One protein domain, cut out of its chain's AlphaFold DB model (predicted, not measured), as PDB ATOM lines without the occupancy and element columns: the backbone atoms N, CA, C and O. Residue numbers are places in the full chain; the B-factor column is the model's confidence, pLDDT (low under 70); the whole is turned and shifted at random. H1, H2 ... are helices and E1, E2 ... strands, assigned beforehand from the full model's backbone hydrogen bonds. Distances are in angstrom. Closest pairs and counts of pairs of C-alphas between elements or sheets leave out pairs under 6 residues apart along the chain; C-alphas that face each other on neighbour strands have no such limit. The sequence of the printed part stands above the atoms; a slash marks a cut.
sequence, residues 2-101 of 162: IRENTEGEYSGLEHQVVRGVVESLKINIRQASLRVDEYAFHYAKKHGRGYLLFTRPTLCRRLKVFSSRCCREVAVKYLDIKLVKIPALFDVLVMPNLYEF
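What this domain is: This is residues 2 to 101 of the 162 residues of the protein "Iso_dh domain-containing protein" of Arachis hypogaea (UniProt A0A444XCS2). A small parallel sheet of three strands, E4, E3 and E5, with the helices H1 and H2 packed on it makes a body, and a two-strand hairpin, E1 and E2, makes the far end of a long rod. Two stretches without a named element, residues 2 to 13 and 25 to 29, lead between body and hairpin. The printed part has 100 residues with two named helices and five named strands, in the order E1, E2, H1, E3, H2, E4, E5, and its class is mixed, helices and strands. The sheet's order is E4, E3, E5; E1 and E2 are antiparallel. The whole is only just compact, close to loose, with a radius of gyration of the C-alphas of 15.2 A, and the C-alphas span 54 by 27 by 20 A.

Where its parts are: Begin with E3, residues 51 to 54. Beside it in the sheet are E4, residues 82 to 84, and E5, residues 92 to 95. Find C-alpha 30 at (313.267, 352.249, 392.638); from there H1, residues 30 to 46, runs 24.2 A. H2, residues 61 to 75, is 21.0 A long. Look for E1, residues 14 to 18, from C-alpha 14 at (314.402, 335.755, 379.376), 12.4 A long; E2 follows at residues 21 to 24. The last element, E5, ends at C-alpha 95, (308.704, 357.637, 379.884).

How they stand to each other: E3 is the inner strand, parallel to E5 at 9 degrees, with N 53 and O 92 2.8 A apart. E4 is parallel to E3 at 50 degrees, with N 84 and O 52 2.9 A apart. Residues 2 to 3 pair with residues 94 to 95 of E5, parallel. H1 is on the sheet at a height of 9.7 A, over E3 and E5, and runs along the strands, at 12 degrees to E5 on the local plane; its closest C-alphas to E5 are Ala 44 and Val 92, 6.7 A apart. H2 is also on the sheet, its closest C-alphas to E3 being Cys 71 and Phe 54, 8.0 A apart. The body has two layers, H1 and H2 on one face of the sheet. H1 and H2 touch at a steep tilt of 44 degrees, the same way, closest at the C-alphas of Leu 34 and Cys 70, 5.9 A. E3, H2 and E4 form a strand-helix-strand unit, two parallel neighbour strands with a helix between, and its crossover is right-handed. In H1 and H2 every O i to N i+4 pair is within hydrogen-bond range. E1 and E2 form a hairpin at 156 degrees, with N 17 and O 21 2.9 A apart; E1 is apart from H1.

The domain as a whole: The C-alphas farthest apart, those of Arg 19 and Gly 48, are 54.4 A apart. The printed part has no cut and no long link. The mean pLDDT of the printed part is 77.0; 27 residues are under 70, among them 53 to 60, 85 to 92 and 95 to 101.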
ATOM      1  N   ILE A   2     312.062 362.871 378.100       75.75
ATOM      2  CA  ILE A   2     313.042 362.261 379.005       75.75
ATOM      3  C   ILE A   2     312.689 360.780 379.141       75.75
ATOM      4  O   ILE A   2     311.595 360.432 379.585       75.75
ATOM      5  N   ARG A   3     313.613 359.916 378.727       75.62
ATOM      6  CA  ARG A   3     313.428 358.465 378.707       75.62
ATOM      7  C   ARG A   3     314.351 357.815 379.724       75.62
ATOM      8  O   ARG A   3     315.547 358.099 379.759       75.62
ATOM      9  N   GLU A   4     313.784 356.942 380.541       72.44
ATOM     10  CA  GLU A   4     314.550 355.992 381.337       72.44
ATOM     11  C   GLU A   4     315.088 354.927 380.369       72.44
ATOM     12  O   GLU A   4     314.306 354.326 379.644       72.44
ATOM     13  N   ASN A   5     316.409 354.759 380.280       73.25
ATOM     14  CA  ASN A   5     317.044 353.872 379.292       73.25
ATOM     15  C   ASN A   5     317.906 352.782 379.950       73.25
ATOM     16  O   ASN A   5     318.708 352.147 379.269       73.25
ATOM     17  N   THR A   6     317.808 352.615 381.275       68.50
ATOM     18  CA  THR A   6     318.632 351.663 382.035       68.50
ATOM     19  C   THR A   6     317.869 350.421 382.492       68.50
ATOM     20  O   THR A   6     318.520 349.434 382.822       68.50
ATOM     21  N   GLU A   7     316.531 350.423 382.491       70.31
ATOM     22  CA  GLU A   7     315.722 349.294 382.980       70.31
ATOM     23  C   GLU A   7     314.595 348.884 382.015       70.31
ATOM     24  O   GLU A   7     314.615 349.242 380.839       70.31
ATOM     25  N   GLY A   8     313.633 348.080 382.477       71.50
ATOM     26  CA  GLY A   8     312.488 347.611 381.695       71.50
ATOM     27  C   GLY A   8     312.703 346.257 381.016       71.50
ATOM     28  O   GLY A   8     313.490 345.417 381.453       71.50
ATOM     29  N   GLU A   9     311.955 346.030 379.944       66.88
ATOM     30  CA  GLU A   9     311.931 344.792 379.156       66.88
ATOM     31  C   GLU A   9     313.246 344.542 378.411       66.88
ATOM     32  O   GLU A   9     313.598 343.407 378.121       66.88
ATOM     33  N   TYR A  10     314.029 345.595 378.176       69.88
ATOM     34  CA  TYR A  10     315.346 345.499 377.544       69.88
ATOM     35  C   TYR A  10     316.453 345.009 378.487       69.88
ATOM     36  O   TYR A  10     317.622 345.026 378.114       69.88
ATOM     37  N   SER A  11     316.105 344.556 379.696       71.44
ATOM     38  CA  SER A  11     317.059 343.890 380.589       71.44
ATOM     39  C   SER A  11     317.585 342.563 380.020       71.44
ATOM     40  O   SER A  11     318.592 342.058 380.511       71.44
ATOM     41  N   GLY A  12     316.936 342.012 378.982       77.31
ATOM     42  CA  GLY A  12     317.354 340.775 378.312       77.31
ATOM     43  C   GLY A  12     317.194 339.531 379.187       77.31
ATOM     44  O   GLY A  12     317.806 338.499 378.920       77.31
ATOM     45  N   LEU A  13     316.407 339.639 380.260       82.56
ATOM     46  CA  LEU A  13     316.172 338.564 381.213       82.56
ATOM     47  C   LEU A  13     315.004 337.710 380.742       82.56
ATOM     48  O   LEU A  13     313.845 337.956 381.086       82.56
ATOM     49  N   GLU A  14     315.347 336.700 379.953       88.94
ATOM     50  CA  GLU A  14     314.402 335.755 379.376       88.94
ATOM     51  C   GLU A  14     314.824 334.327 379.703       88.94
ATOM     52  O   GLU A  14     316.012 333.994 379.704       88.94
ATOM     53  N   HIS A  15     313.853 333.465 379.979       91.38
ATOM     54  CA  HIS A  15     314.111 332.037 380.103       91.38
ATOM     55  C   HIS A  15     312.948 331.217 379.561       91.38
ATOM     56  O   HIS A  15     311.793 331.643 379.544       91.38
ATOM     57  N   GLN A  16     313.248 329.993 379.139       90.00
ATOM     58  CA  GLN A  16     312.226 329.017 378.797       90.00
ATOM     59  C   GLN A  16     311.851 328.224 380.053       90.00
ATOM     60  O   GLN A  16     312.682 327.492 380.585       90.00
ATOM     61  N   VAL A  17     310.609 328.367 380.523       91.44
ATOM     62  CA  VAL A  17     310.120 327.669 381.729       91.44
ATOM     63  C   VAL A  17     309.919 326.184 381.428       91.44
ATOM     64  O   VAL A  17     310.354 325.311 382.172       91.44
ATOM     65  N   VAL A  18     309.270 325.898 380.298       91.94
ATOM     66  CA  VAL A  18     309.055 324.555 379.743       91.94
ATOM     67  C   VAL A  18     309.106 324.631 378.218       91.94
ATOM     68  O   VAL A  18     309.003 325.715 377.643       91.94
ATOM     69  N   ARG A  19     309.250 323.492 377.528       90.69
ATOM     70  CA  ARG A  19     309.281 323.459 376.056       90.69
ATOM     71  C   ARG A  19     308.042 324.165 375.483       90.69
ATOM     72  O   ARG A  19     306.918 323.741 375.724       90.69
ATOM     73  N   GLY A  20     308.274 325.225 374.714       92.50
ATOM     74  CA  GLY A  20     307.226 326.052 374.105       92.50
ATOM     75  C   GLY A  20     306.721 327.229 374.953       92.50
ATOM     76  O   GLY A  20     305.890 327.983 374.463       92.50
ATOM     77  N   VAL A  21     307.226 327.432 376.177       91.25
ATOM     78  CA  VAL A  21     306.830 328.548 377.059       91.25
ATOM     79  C   VAL A  21     308.051 329.382 377.441       91.25
ATOM     80  O   VAL A  21     308.921 328.908 378.169       91.25
ATOM     81  N   VAL A  22     308.099 330.626 376.966       89.81
ATOM     82  CA  VAL A  22     309.162 331.599 377.264       89.81
ATOM     83  C   VAL A  22     308.599 332.703 378.154       89.81
ATOM     84  O   VAL A  22     307.531 333.243 377.870       89.81
ATOM     85  N   GLU A  23     309.314 333.024 379.227       89.94
ATOM     86  CA  GLU A  23     309.051 334.167 380.099       89.94
ATOM     87  C   GLU A  23     310.080 335.269 379.816       89.94
ATOM     88  O   GLU A  23     311.264 334.987 379.638       89.94
ATOM     89  N   SER A  24     309.616 336.521 379.793       84.44
ATOM     90  CA  SER A  24     310.448 337.723 379.692       84.44
ATOM     91  C   SER A  24     310.114 338.648 380.861       84.44
ATOM     92  O   SER A  24     308.942 338.942 381.129       84.44
ATOM     93  N   LEU A  25     311.135 339.061 381.609       83.81
ATOM     94  CA  LEU A  25     310.983 339.802 382.860       83.81
ATOM     95  C   LEU A  25     311.125 341.310 382.628       83.81
ATOM     96  O   LEU A  25     312.174 341.813 382.230       83.81
ATOM     97  N   LYS A  26     310.081 342.065 382.984       80.56
ATOM     98  CA  LYS A  26     310.136 343.530 383.080       80.56
ATOM     99  C   LYS A  26     310.589 343.946 384.476       80.56
ATOM    100  O   LYS A  26     309.835 343.793 385.441       80.56
ATOM    101  N   ILE A  27     311.789 344.513 384.584       81.38
ATOM    102  CA  ILE A  27     312.341 344.979 385.863       81.38
ATOM    103  C   ILE A  27     312.283 346.503 385.951       81.38
ATOM    104  O   ILE A  27     312.829 347.199 385.100       81.38
ATOM    105  N   ASN A  28     311.694 347.006 387.038       79.19
ATOM    106  CA  ASN A  28     311.764 348.413 387.424       79.19
ATOM    107  C   ASN A  28     312.367 348.528 388.829       79.19
ATOM    108  O   ASN A  28     311.835 347.984 389.800       79.19
ATOM    109  N   ILE A  29     313.452 349.277 388.942       87.00
ATOM    110  CA  ILE A  29     314.234 349.517 390.144       87.00
ATOM    111  C   ILE A  29     313.899 350.909 390.672       87.00
ATOM    112  O   ILE A  29     313.882 351.912 389.956       87.00
ATOM    113  N   ARG A  30     313.680 350.997 391.985       87.31
ATOM    114  CA  ARG A  30     313.267 352.249 392.638       87.31
ATOM    115  C   ARG A  30     314.276 353.370 392.415       87.31
ATOM    116  O   ARG A  30     313.885 354.489 392.110       87.31
ATOM    117  N   GLN A  31     315.562 353.056 392.534       87.94
ATOM    118  CA  GLN A  31     316.630 354.040 392.395       87.94
ATOM    119  C   GLN A  31     316.708 354.632 390.981       87.94
ATOM    120  O   GLN A  31     316.907 355.835 390.833       87.94
ATOM    121  N   ALA A  32     316.519 353.811 389.945       84.62
ATOM    122  CA  ALA A  32     316.528 354.273 388.560       84.62
ATOM    123  C   ALA A  32     315.286 355.120 388.249       84.62
ATOM    124  O   ALA A  32     315.414 356.218 387.705       84.62
ATOM    125  N   SER A  33     314.112 354.673 388.709       84.31
ATOM    126  CA  SER A  33     312.865 355.436 388.624       84.31
ATOM    127  C   SER A  33     312.948 356.801 389.323       84.31
ATOM    128  O   SER A  33     312.493 357.789 388.759       84.31
ATOM    129  N   LEU A  34     313.559 356.892 390.508       88.88
ATOM    130  CA  LEU A  34     313.757 358.173 391.197       88.88
ATOM    131  C   LEU A  34     314.738 359.082 390.457       88.88
ATOM    132  O   LEU A  34     314.471 360.268 390.307       88.88
ATOM    133  N   ARG A  35     315.847 358.531 389.955       88.94
ATOM    134  CA  ARG A  35     316.870 359.288 389.223       88.94
ATOM    135  C   ARG A  35     316.309 359.954 387.966       88.94
ATOM    136  O   ARG A  35     316.610 361.119 387.715       88.94
ATOM    137  N   VAL A  36     315.509 359.233 387.174       86.44
ATOM    138  CA  VAL A  36     314.892 359.809 385.966       86.44
ATOM    139  C   VAL A  36     313.845 360.865 386.321       86.44
ATOM    140  O   VAL A  36     313.790 361.906 385.669       86.44
ATOM    141  N   ASP A  37     313.067 360.639 387.383       86.81
ATOM    142  CA  ASP A  37     312.055 361.589 387.840       86.81
ATOM    143  C   ASP A  37     312.726 362.875 388.349       86.81
ATOM    144  O   ASP A  37     312.385 363.966 387.899       86.81
ATOM    145  N   GLU A  38     313.750 362.772 389.200       89.00
ATOM    146  CA  GLU A  38     314.521 363.922 389.694       89.00
ATOM    147  C   GLU A  38     315.171 364.716 388.560       89.00
ATOM    148  O   GLU A  38     315.080 365.946 388.547       89.00
ATOM    149  N   TYR A  39     315.763 364.031 387.577       88.56
ATOM    150  CA  TYR A  39     316.303 364.685 386.388       88.56
ATOM    151  C   TYR A  39     315.215 365.433 385.608       88.56
ATOM    152  O   TYR A  39     315.439 366.558 385.165       88.56
ATOM    153  N   ALA A  40     314.021 364.854 385.477       85.94
ATOM    154  CA  ALA A  40     312.922 365.478 384.758       85.94
ATOM    155  C   ALA A  40     312.379 366.732 385.440       85.94
ATOM    156  O   ALA A  40     312.196 367.757 384.776       85.94
ATOM    157  N   PHE A  41     312.185 366.688 386.758       87.69
ATOM    158  CA  PHE A  41     311.794 367.867 387.529       87.69
ATOM    159  C   PHE A  41     312.878 368.952 387.493       87.69
ATOM    160  O   PHE A  41     312.571 370.129 387.294       87.69
ATOM    161  N   HIS A  42     314.153 368.572 387.606       88.88
ATOM    162  CA  HIS A  42     315.264 369.516 387.504       88.88
ATOM    163  C   HIS A  42     315.341 370.172 386.115       88.88
ATOM    164  O   HIS A  42     315.481 371.392 386.004       88.88
ATOM    165  N   TYR A  43     315.195 369.380 385.049       86.00
ATOM    166  CA  TYR A  43     315.178 369.866 383.671       86.00
ATOM    167  C   TYR A  43     314.028 370.847 383.429       86.00
ATOM    168  O   TYR A  43     314.249 371.911 382.844       86.00
ATOM    169  N   ALA A  44     312.827 370.517 383.913       85.25
ATOM    170  CA  ALA A  44     311.652 371.374 383.807       85.25
ATOM    171  C   ALA A  44     311.882 372.723 384.505       85.25
ATOM    172  O   ALA A  44     311.680 373.770 383.890       85.25
ATOM    173  N   LYS A  45     312.424 372.712 385.731       85.69
ATOM    174  CA  LYS A  45     312.752 373.937 386.476       85.69
ATOM    175  C   LYS A  45     313.783 374.803 385.747       85.69
ATOM    176  O   LYS A  45     313.595 376.009 385.635       85.69
ATOM    177  N   LYS A  46     314.847 374.194 385.211       86.00
ATOM    178  CA  LYS A  46     315.912 374.908 384.484       86.00
ATOM    179  C   LYS A  46     315.407 375.612 383.221       86.00
ATOM    180  O   LYS A  46     315.913 376.674 382.880       86.00
ATOM    181  N   HIS A  47     314.424 375.031 382.537       81.38
ATOM    182  CA  HIS A  47     313.874 375.566 381.288       81.38
ATOM    183  C   HIS A  47     312.550 376.321 381.483       81.38
ATOM    184  O   HIS A  47     311.863 376.591 380.501       81.38
ATOM    185  N   GLY A  48     312.164 376.624 382.730       80.62
ATOM    186  CA  GLY A  48     310.925 377.348 383.033       80.62
ATOM    187  C   GLY A  48     309.650 376.618 382.596       80.62
ATOM    188  O   GLY A  48     308.656 377.259 382.272       80.62
ATOM    189  N   ARG A  49     309.671 375.281 382.540       77.50
ATOM    190  CA  ARG A  49     308.521 374.460 382.143       77.50
ATOM    191  C   ARG A  49     307.675 374.109 383.364       77.50
ATOM    192  O   ARG A  49     308.178 373.526 384.322       77.50
ATOM    193  N   GLY A  50     306.390 374.453 383.312       74.69
ATOM    194  CA  GLY A  50     305.463 374.294 384.436       74.69
ATOM    195  C   GLY A  50     304.675 372.986 384.422       74.69
ATOM    196  O   GLY A  50     304.139 372.599 385.460       74.69
ATOM    197  N   TYR A  51     304.601 372.295 383.278       69.88
ATOM    198  CA  TYR A  51     303.733 371.130 383.107       69.88
ATOM    199  C   TYR A  51     304.519 369.865 382.759       69.88
ATOM    200  O   TYR A  51     305.023 369.694 381.647       69.88
ATOM    201  N   LEU A  52     304.587 368.936 383.712       73.31
ATOM    202  CA  LEU A  52     305.230 367.638 383.536       73.31
ATOM    203  C   LEU A  52     304.157 366.568 383.306       73.31
ATOM    204  O   LEU A  52     303.327 366.311 384.180       73.31
ATOM    205  N   LEU A  53     304.169 365.920 382.143       68.44
ATOM    206  CA  LEU A  53     303.355 364.736 381.903       68.44
ATOM    207  C   LEU A  53     304.139 363.488 382.260       68.44
ATOM    208  O   LEU A  53     305.162 363.142 381.665       68.44
ATOM    209  N   PHE A  54     303.579 362.767 383.218       67.44
ATOM    210  CA  PHE A  54     304.071 361.468 383.610       67.44
ATOM    211  C   PHE A  54     303.209 360.387 382.960       67.44
ATOM    212  O   PHE A  54     302.111 360.088 383.440       67.44
ATOM    213  N   THR A  55     303.693 359.785 381.871       58.34
ATOM    214  CA  THR A  55     303.072 358.576 381.316       58.34
ATOM    215  C   THR A  55     304.070 357.437 381.372       58.34
ATOM    216  O   THR A  55     304.991 357.344 380.568       58.34
ATOM    217  N   ARG A  56     303.853 356.530 382.320       59.50
ATOM    218  CA  ARG A  56     304.345 355.160 382.206       59.50
ATOM    219  C   ARG A  56     303.122 354.278 381.951       59.50
ATOM    220  O   ARG A  56     302.568 353.739 382.915       59.50
ATOM    221  N   PRO A  57     302.575 354.249 380.718       53.38
ATOM    222  CA  PRO A  57     301.586 353.245 380.375       53.38
ATOM    223  C   PRO A  57     302.294 351.906 380.553       53.38
ATOM    224  O   PRO A  57     303.317 351.644 379.938       53.38
ATOM    225  N   THR A  58     301.827 351.147 381.531       55.72
ATOM    226  CA  THR A  58     302.195 349.751 381.694       55.72
ATOM    227  C   THR A  58     300.890 349.012 381.902       55.72
ATOM    228  O   THR A  58     300.135 349.378 382.816       55.72
ATOM    229  N   LEU A  59     300.631 347.964 381.124       58.84
ATOM    230  CA  LEU A  59     299.533 347.026 381.399       58.84
ATOM    231  C   LEU A  59     299.598 346.482 382.840       58.84
ATOM    232  O   LEU A  59     298.580 346.243 383.491       58.84
ATOM    233  N   CYS A  60     300.808 346.356 383.385       65.62
ATOM    234  CA  CYS A  60     301.057 345.860 384.730       65.62
ATOM    235  C   CYS A  60     300.580 346.846 385.815       65.62
ATOM    236  O   CYS A  60     301.261 347.817 386.157       65.62
ATOM    237  N   ARG A  61     299.442 346.539 386.457       73.19
ATOM    238  CA  ARG A  61     298.871 347.335 387.566       73.19
ATOM    239  C   ARG A  61     299.885 347.637 388.678       73.19
ATOM    240  O   ARG A  61     299.904 348.754 389.190       73.19
ATOM    241  N   ARG A  62     300.736 346.668 389.045       78.56
ATOM    242  CA  ARG A  62     301.758 346.845 390.096       78.56
ATOM    243  C   ARG A  62     302.839 347.852 389.693       78.56
ATOM    244  O   ARG A  62     303.142 348.742 390.485       78.56
ATOM    245  N   LEU A  63     303.353 347.773 388.465       74.25
ATOM    246  CA  LEU A  63     304.380 348.696 387.962       74.25
ATOM    247  C   LEU A  63     303.845 350.122 387.790       74.25
ATOM    248  O   LEU A  63     304.544 351.089 388.103       74.25
ATOM    249  N   LYS A  64     302.573 350.256 387.401       72.81
ATOM    250  CA  LYS A  64     301.878 351.547 387.352       72.81
ATOM    251  C   LYS A  64     301.807 352.212 388.727       72.81
ATOM    252  O   LYS A  64     302.116 353.398 388.857       72.81
ATOM    253  N   VAL A  65     301.420 351.459 389.762       81.50
ATOM    254  CA  VAL A  65     301.363 351.961 391.149       81.50
ATOM    255  C   VAL A  65     302.760 352.302 391.660       81.50
ATOM    256  O   VAL A  65     302.948 353.370 392.237       81.50
ATOM    257  N   PHE A  66     303.738 351.430 391.412       84.50
ATOM    258  CA  PHE A  66     305.132 351.626 391.804       84.50
ATOM    259  C   PHE A  66     305.720 352.922 391.229       84.50
ATOM    260  O   PHE A  66     306.199 353.777 391.972       84.50
ATOM    261  N   SER A  67     305.594 353.108 389.915       78.12
ATOM    262  CA  SER A  67     306.086 354.299 389.218       78.12
ATOM    263  C   SER A  67     305.385 355.572 389.688       78.12
ATOM    264  O   SER A  67     306.024 356.597 389.905       78.12
ATOM    265  N   SER A  68     304.068 355.502 389.908       80.94
ATOM    266  CA  SER A  68     303.294 356.644 390.410       80.94
ATOM    267  C   SER A  68     303.711 357.063 391.820       80.94
ATOM    268  O   SER A  68     303.643 358.245 392.143       80.94
ATOM    269  N   ARG A  69     304.121 356.114 392.674       86.19
ATOM    270  CA  ARG A  69     304.637 356.421 394.015       86.19
ATOM    271  C   ARG A  69     305.975 357.149 393.933       86.19
ATOM    272  O   ARG A  69     306.080 358.223 394.509       86.19
ATOM    273  N   CYS A  70     306.928 356.625 393.158       87.31
ATOM    274  CA  CYS A  70     308.245 357.250 392.980       87.31
ATOM    275  C   CYS A  70     308.123 358.694 392.464       87.31
ATOM    276  O   CYS A  70     308.682 359.611 393.056       87.31
ATOM    277  N   CYS A  71     307.294 358.913 391.441       84.06
ATOM    278  CA  CYS A  71     307.069 360.246 390.888       84.06
ATOM    279  C   CYS A  71     306.443 361.211 391.908       84.06
ATOM    280  O   CYS A  71     306.878 362.354 392.024       84.06
ATOM    281  N   ARG A  72     305.461 360.756 392.704       84.75
ATOM    282  CA  ARG A  72     304.860 361.583 393.765       84.75
ATOM    283  C   ARG A  72     305.863 361.968 394.845       84.75
ATOM    284  O   ARG A  72     305.812 363.096 395.315       84.75
ATOM    285  N   GLU A  73     306.758 361.063 395.229       89.94
ATOM    286  CA  GLU A  73     307.801 361.370 396.212       89.94
ATOM    287  C   GLU A  73     308.728 362.494 395.731       89.94
ATOM    288  O   GLU A  73     309.064 363.389 396.503       89.94
ATOM    289  N   VAL A  74     309.108 362.483 394.449       88.56
ATOM    290  CA  VAL A  74     309.927 363.552 393.863       88.56
ATOM    291  C   VAL A  74     309.119 364.839 393.699       88.56
ATOM    292  O   VAL A  74     309.630 365.916 393.999       88.56
ATOM    293  N   ALA A  75     307.850 364.742 393.299       85.94
ATOM    294  CA  ALA A  75     306.975 365.896 393.095       85.94
ATOM    295  C   ALA A  75     306.805 366.751 394.362       85.94
ATOM    296  O   ALA A  75     306.720 367.970 394.263       85.94
ATOM    297  N   VAL A  76     306.823 366.145 395.556       88.00
ATOM    298  CA  VAL A  76     306.762 366.884 396.835       88.00
ATOM    299  C   VAL A  76     307.936 367.862 396.994       88.00
ATOM    300  O   VAL A  76     307.778 368.902 397.627       88.00
ATOM    301  N   LYS A  77     309.098 367.580 396.385       88.38
ATOM    302  CA  LYS A  77     310.267 368.478 396.404       88.38
ATOM    303  C   LYS A  77     310.126 369.669 395.442       88.38
ATOM    304  O   LYS A  77     310.863 370.641 395.576       88.38
ATOM    305  N   TYR A  78     309.211 369.596 394.473       84.25
ATOM    306  CA  TYR A  78     309.057 370.562 393.381       84.25
ATOM    307  C   TYR A  78     307.595 371.019 393.252       84.25
ATOM    308  O   TYR A  78     306.901 370.663 392.301       84.25
ATOM    309  N   LEU A  79     307.138 371.836 394.207       78.94
ATOM    310  CA  LEU A  79     305.764 372.369 394.262       78.94
ATOM    311  C   LEU A  79     305.399 373.278 393.072       78.94
ATOM    312  O   LEU A  79     304.223 373.417 392.747       78.94
ATOM    313  N   ASP A  80     306.401 373.860 392.408       81.94
ATOM    314  CA  ASP A  80     306.220 374.780 391.275       81.94
ATOM    315  C   ASP A  80     305.790 374.065 389.979       81.94
ATOM    316  O   ASP A  80     305.303 374.701 389.043       81.94
ATOM    317  N   ILE A  81     305.978 372.741 389.899       81.62
ATOM    318  CA  ILE A  81     305.760 371.950 388.681       81.62
ATOM    319  C   ILE A  81     304.472 371.135 388.820       81.62
ATOM    320  O   ILE A  81     304.327 370.291 389.704       81.62
ATOM    321  N   LYS A  82     303.527 371.348 387.900       78.38
ATOM    322  CA  LYS A  82     302.236 370.652 387.870       78.38
ATOM    323  C   LYS A  82     302.335 369.345 387.090       78.38
ATOM    324  O   LYS A  82     302.761 369.318 385.937       78.38
ATOM    325  N   LEU A  83     301.856 368.264 387.704       73.38
ATOM    326  CA  LEU A  83     301.698 366.972 387.041       73.38
ATOM    327  C   LEU A  83     300.418 366.952 386.205       73.38
ATOM    328  O   LEU A  83     299.307 366.998 386.739       73.38
ATOM    329  N   VAL A  84     300.572 366.836 384.892       70.31
ATOM    330  CA  VAL A  84     299.465 366.760 383.934       70.31
ATOM    331  C   VAL A  84     299.271 365.310 383.503       70.31
ATOM    332  O   VAL A  84     300.214 364.525 383.502       70.31
ATOM    333  N   LYS A  85     298.034 364.923 383.171       60.53
ATOM    334  CA  LYS A  85     297.698 363.600 382.601       60.53
ATOM    335  C   LYS A  85     297.287 363.656 381.129       60.53
ATOM    336  O   LYS A  85     297.182 362.616 380.487       60.53
ATOM    337  N   ILE A  86     297.015 364.855 380.624       57.31
ATOM    338  CA  ILE A  86     296.511 365.103 379.278       57.31
ATOM    339  C   ILE A  86     297.711 365.322 378.337       57.31
ATOM    340  O   ILE A  86     298.464 366.271 378.558       57.31
ATOM    341  N   PRO A  87     297.877 364.498 377.282       56.81
ATOM    342  CA  PRO A  87     298.955 364.627 376.293       56.81
ATOM    343  C   PRO A  87     299.006 365.967 375.543       56.81
ATOM    344  O   PRO A  87     300.009 366.313 374.947       56.81
ATOM    345  N   ALA A  88     297.931 366.742 375.564       54.44
ATOM    346  CA  ALA A  88     297.891 368.050 374.919       54.44
ATOM    347  C   ALA A  88     298.655 369.141 375.682       54.44
ATOM    348  O   ALA A  88     299.136 370.094 375.088       54.44
ATOM    349  N   LEU A  89     298.711 369.032 377.013       59.50
ATOM    350  CA  LEU A  89     298.986 370.156 377.916       59.50
ATOM    351  C   LEU A  89     300.338 370.033 378.628       59.50
ATOM    352  O   LEU A  89     300.498 370.547 379.733       59.50
ATOM    353  N   PHE A  90     301.293 369.301 378.057       65.56
ATOM    354  CA  PHE A  90     302.566 369.035 378.721       65.56
ATOM    355  C   PHE A  90     303.758 369.642 378.004       65.56
ATOM    356  O   PHE A  90     303.824 369.674 376.781       65.56
ATOM    357  N   ASP A  91     304.739 370.055 378.799       63.34
ATOM    358  CA  ASP A  91     306.014 370.580 378.323       63.34
ATOM    359  C   ASP A  91     307.118 369.520 378.350       63.34
ATOM    360  O   ASP A  91     308.005 369.485 377.498       63.34
ATOM    361  N   VAL A  92     307.084 368.657 379.365       69.31
ATOM    362  CA  VAL A  92     308.091 367.622 379.587       69.31
ATOM    363  C   VAL A  92     307.387 366.291 379.783       69.31
ATOM    364  O   VAL A  92     306.535 366.147 380.654       69.31
ATOM    365  N   LEU A  93     307.774 365.316 378.970       73.69
ATOM    366  CA  LEU A  93     307.277 363.947 379.019       73.69
ATOM    367  C   LEU A  93     308.340 363.024 379.603       73.69
ATOM    368  O   LEU A  93     309.459 362.995 379.087       73.69
ATOM    369  N   VAL A  94     307.966 362.265 380.634       73.19
ATOM    370  CA  VAL A  94     308.802 361.225 381.252       73.19
ATOM    371  C   VAL A  94     308.249 359.849 380.908       73.19
ATOM    372  O   VAL A  94     307.074 359.581 381.179       73.19
ATOM    373  N   MET A  95     309.091 358.978 380.345       69.62
ATOM    374  CA  MET A  95     308.704 357.637 379.884       69.62
ATOM    375  C   MET A  95     309.676 356.542 380.349       69.62
ATOM    376  O   MET A  95     310.866 356.821 380.523       69.62
ATOM    377  N   PRO A  96     309.186 355.300 380.556       67.94
ATOM    378  CA  PRO A  96     310.039 354.140 380.795       67.94
ATOM    379  C   PRO A  96     310.755 353.706 379.505       67.94
ATOM    380  O   PRO A  96     310.471 354.223 378.423       67.94
ATOM    381  N   ASN A  97     311.660 352.733 379.623       64.25
ATOM    382  CA  ASN A  97     312.459 352.265 378.496       64.25
ATOM    383  C   ASN A  97     311.620 351.655 377.371       64.25
ATOM    384  O   ASN A  97     311.780 352.065 376.224       64.25
ATOM    385  N   LEU A  98     310.700 350.728 377.660       59.25
ATOM    386  CA  LEU A  98     309.801 350.243 376.617       59.25
ATOM    387  C   LEU A  98     308.779 351.315 376.252       59.25
ATOM    388  O   LEU A  98     307.960 351.751 377.065       59.25
ATOM    389  N   TYR A  99     308.840 351.699 374.983       56.16
ATOM    390  CA  TYR A  99     307.875 352.567 374.352       56.16
ATOM    391  C   TYR A  99     306.622 351.735 374.049       56.16
ATOM    392  O   TYR A  99     306.504 351.121 372.991       56.16
ATOM    393  N   GLU A 100     305.691 351.658 375.005       47.53
ATOM    394  CA  GLU A 100     304.357 351.102 374.751       47.53
ATOM    395  C   GLU A 100     303.601 352.100 373.844       47.53
ATOM    396  O   GLU A 100     302.869 352.981 374.304       47.53
ATOM    397  N   PHE A 101     303.861 352.009 372.533       39.81
ATOM    398  CA  PHE A 101     303.206 352.777 371.475       39.81
ATOM    399  C   PHE A 101     301.712 352.465 371.462       39.81
ATOM    400  O   PHE A 101     301.279 351.429 370.967       39.81
TER     401      PHE A 101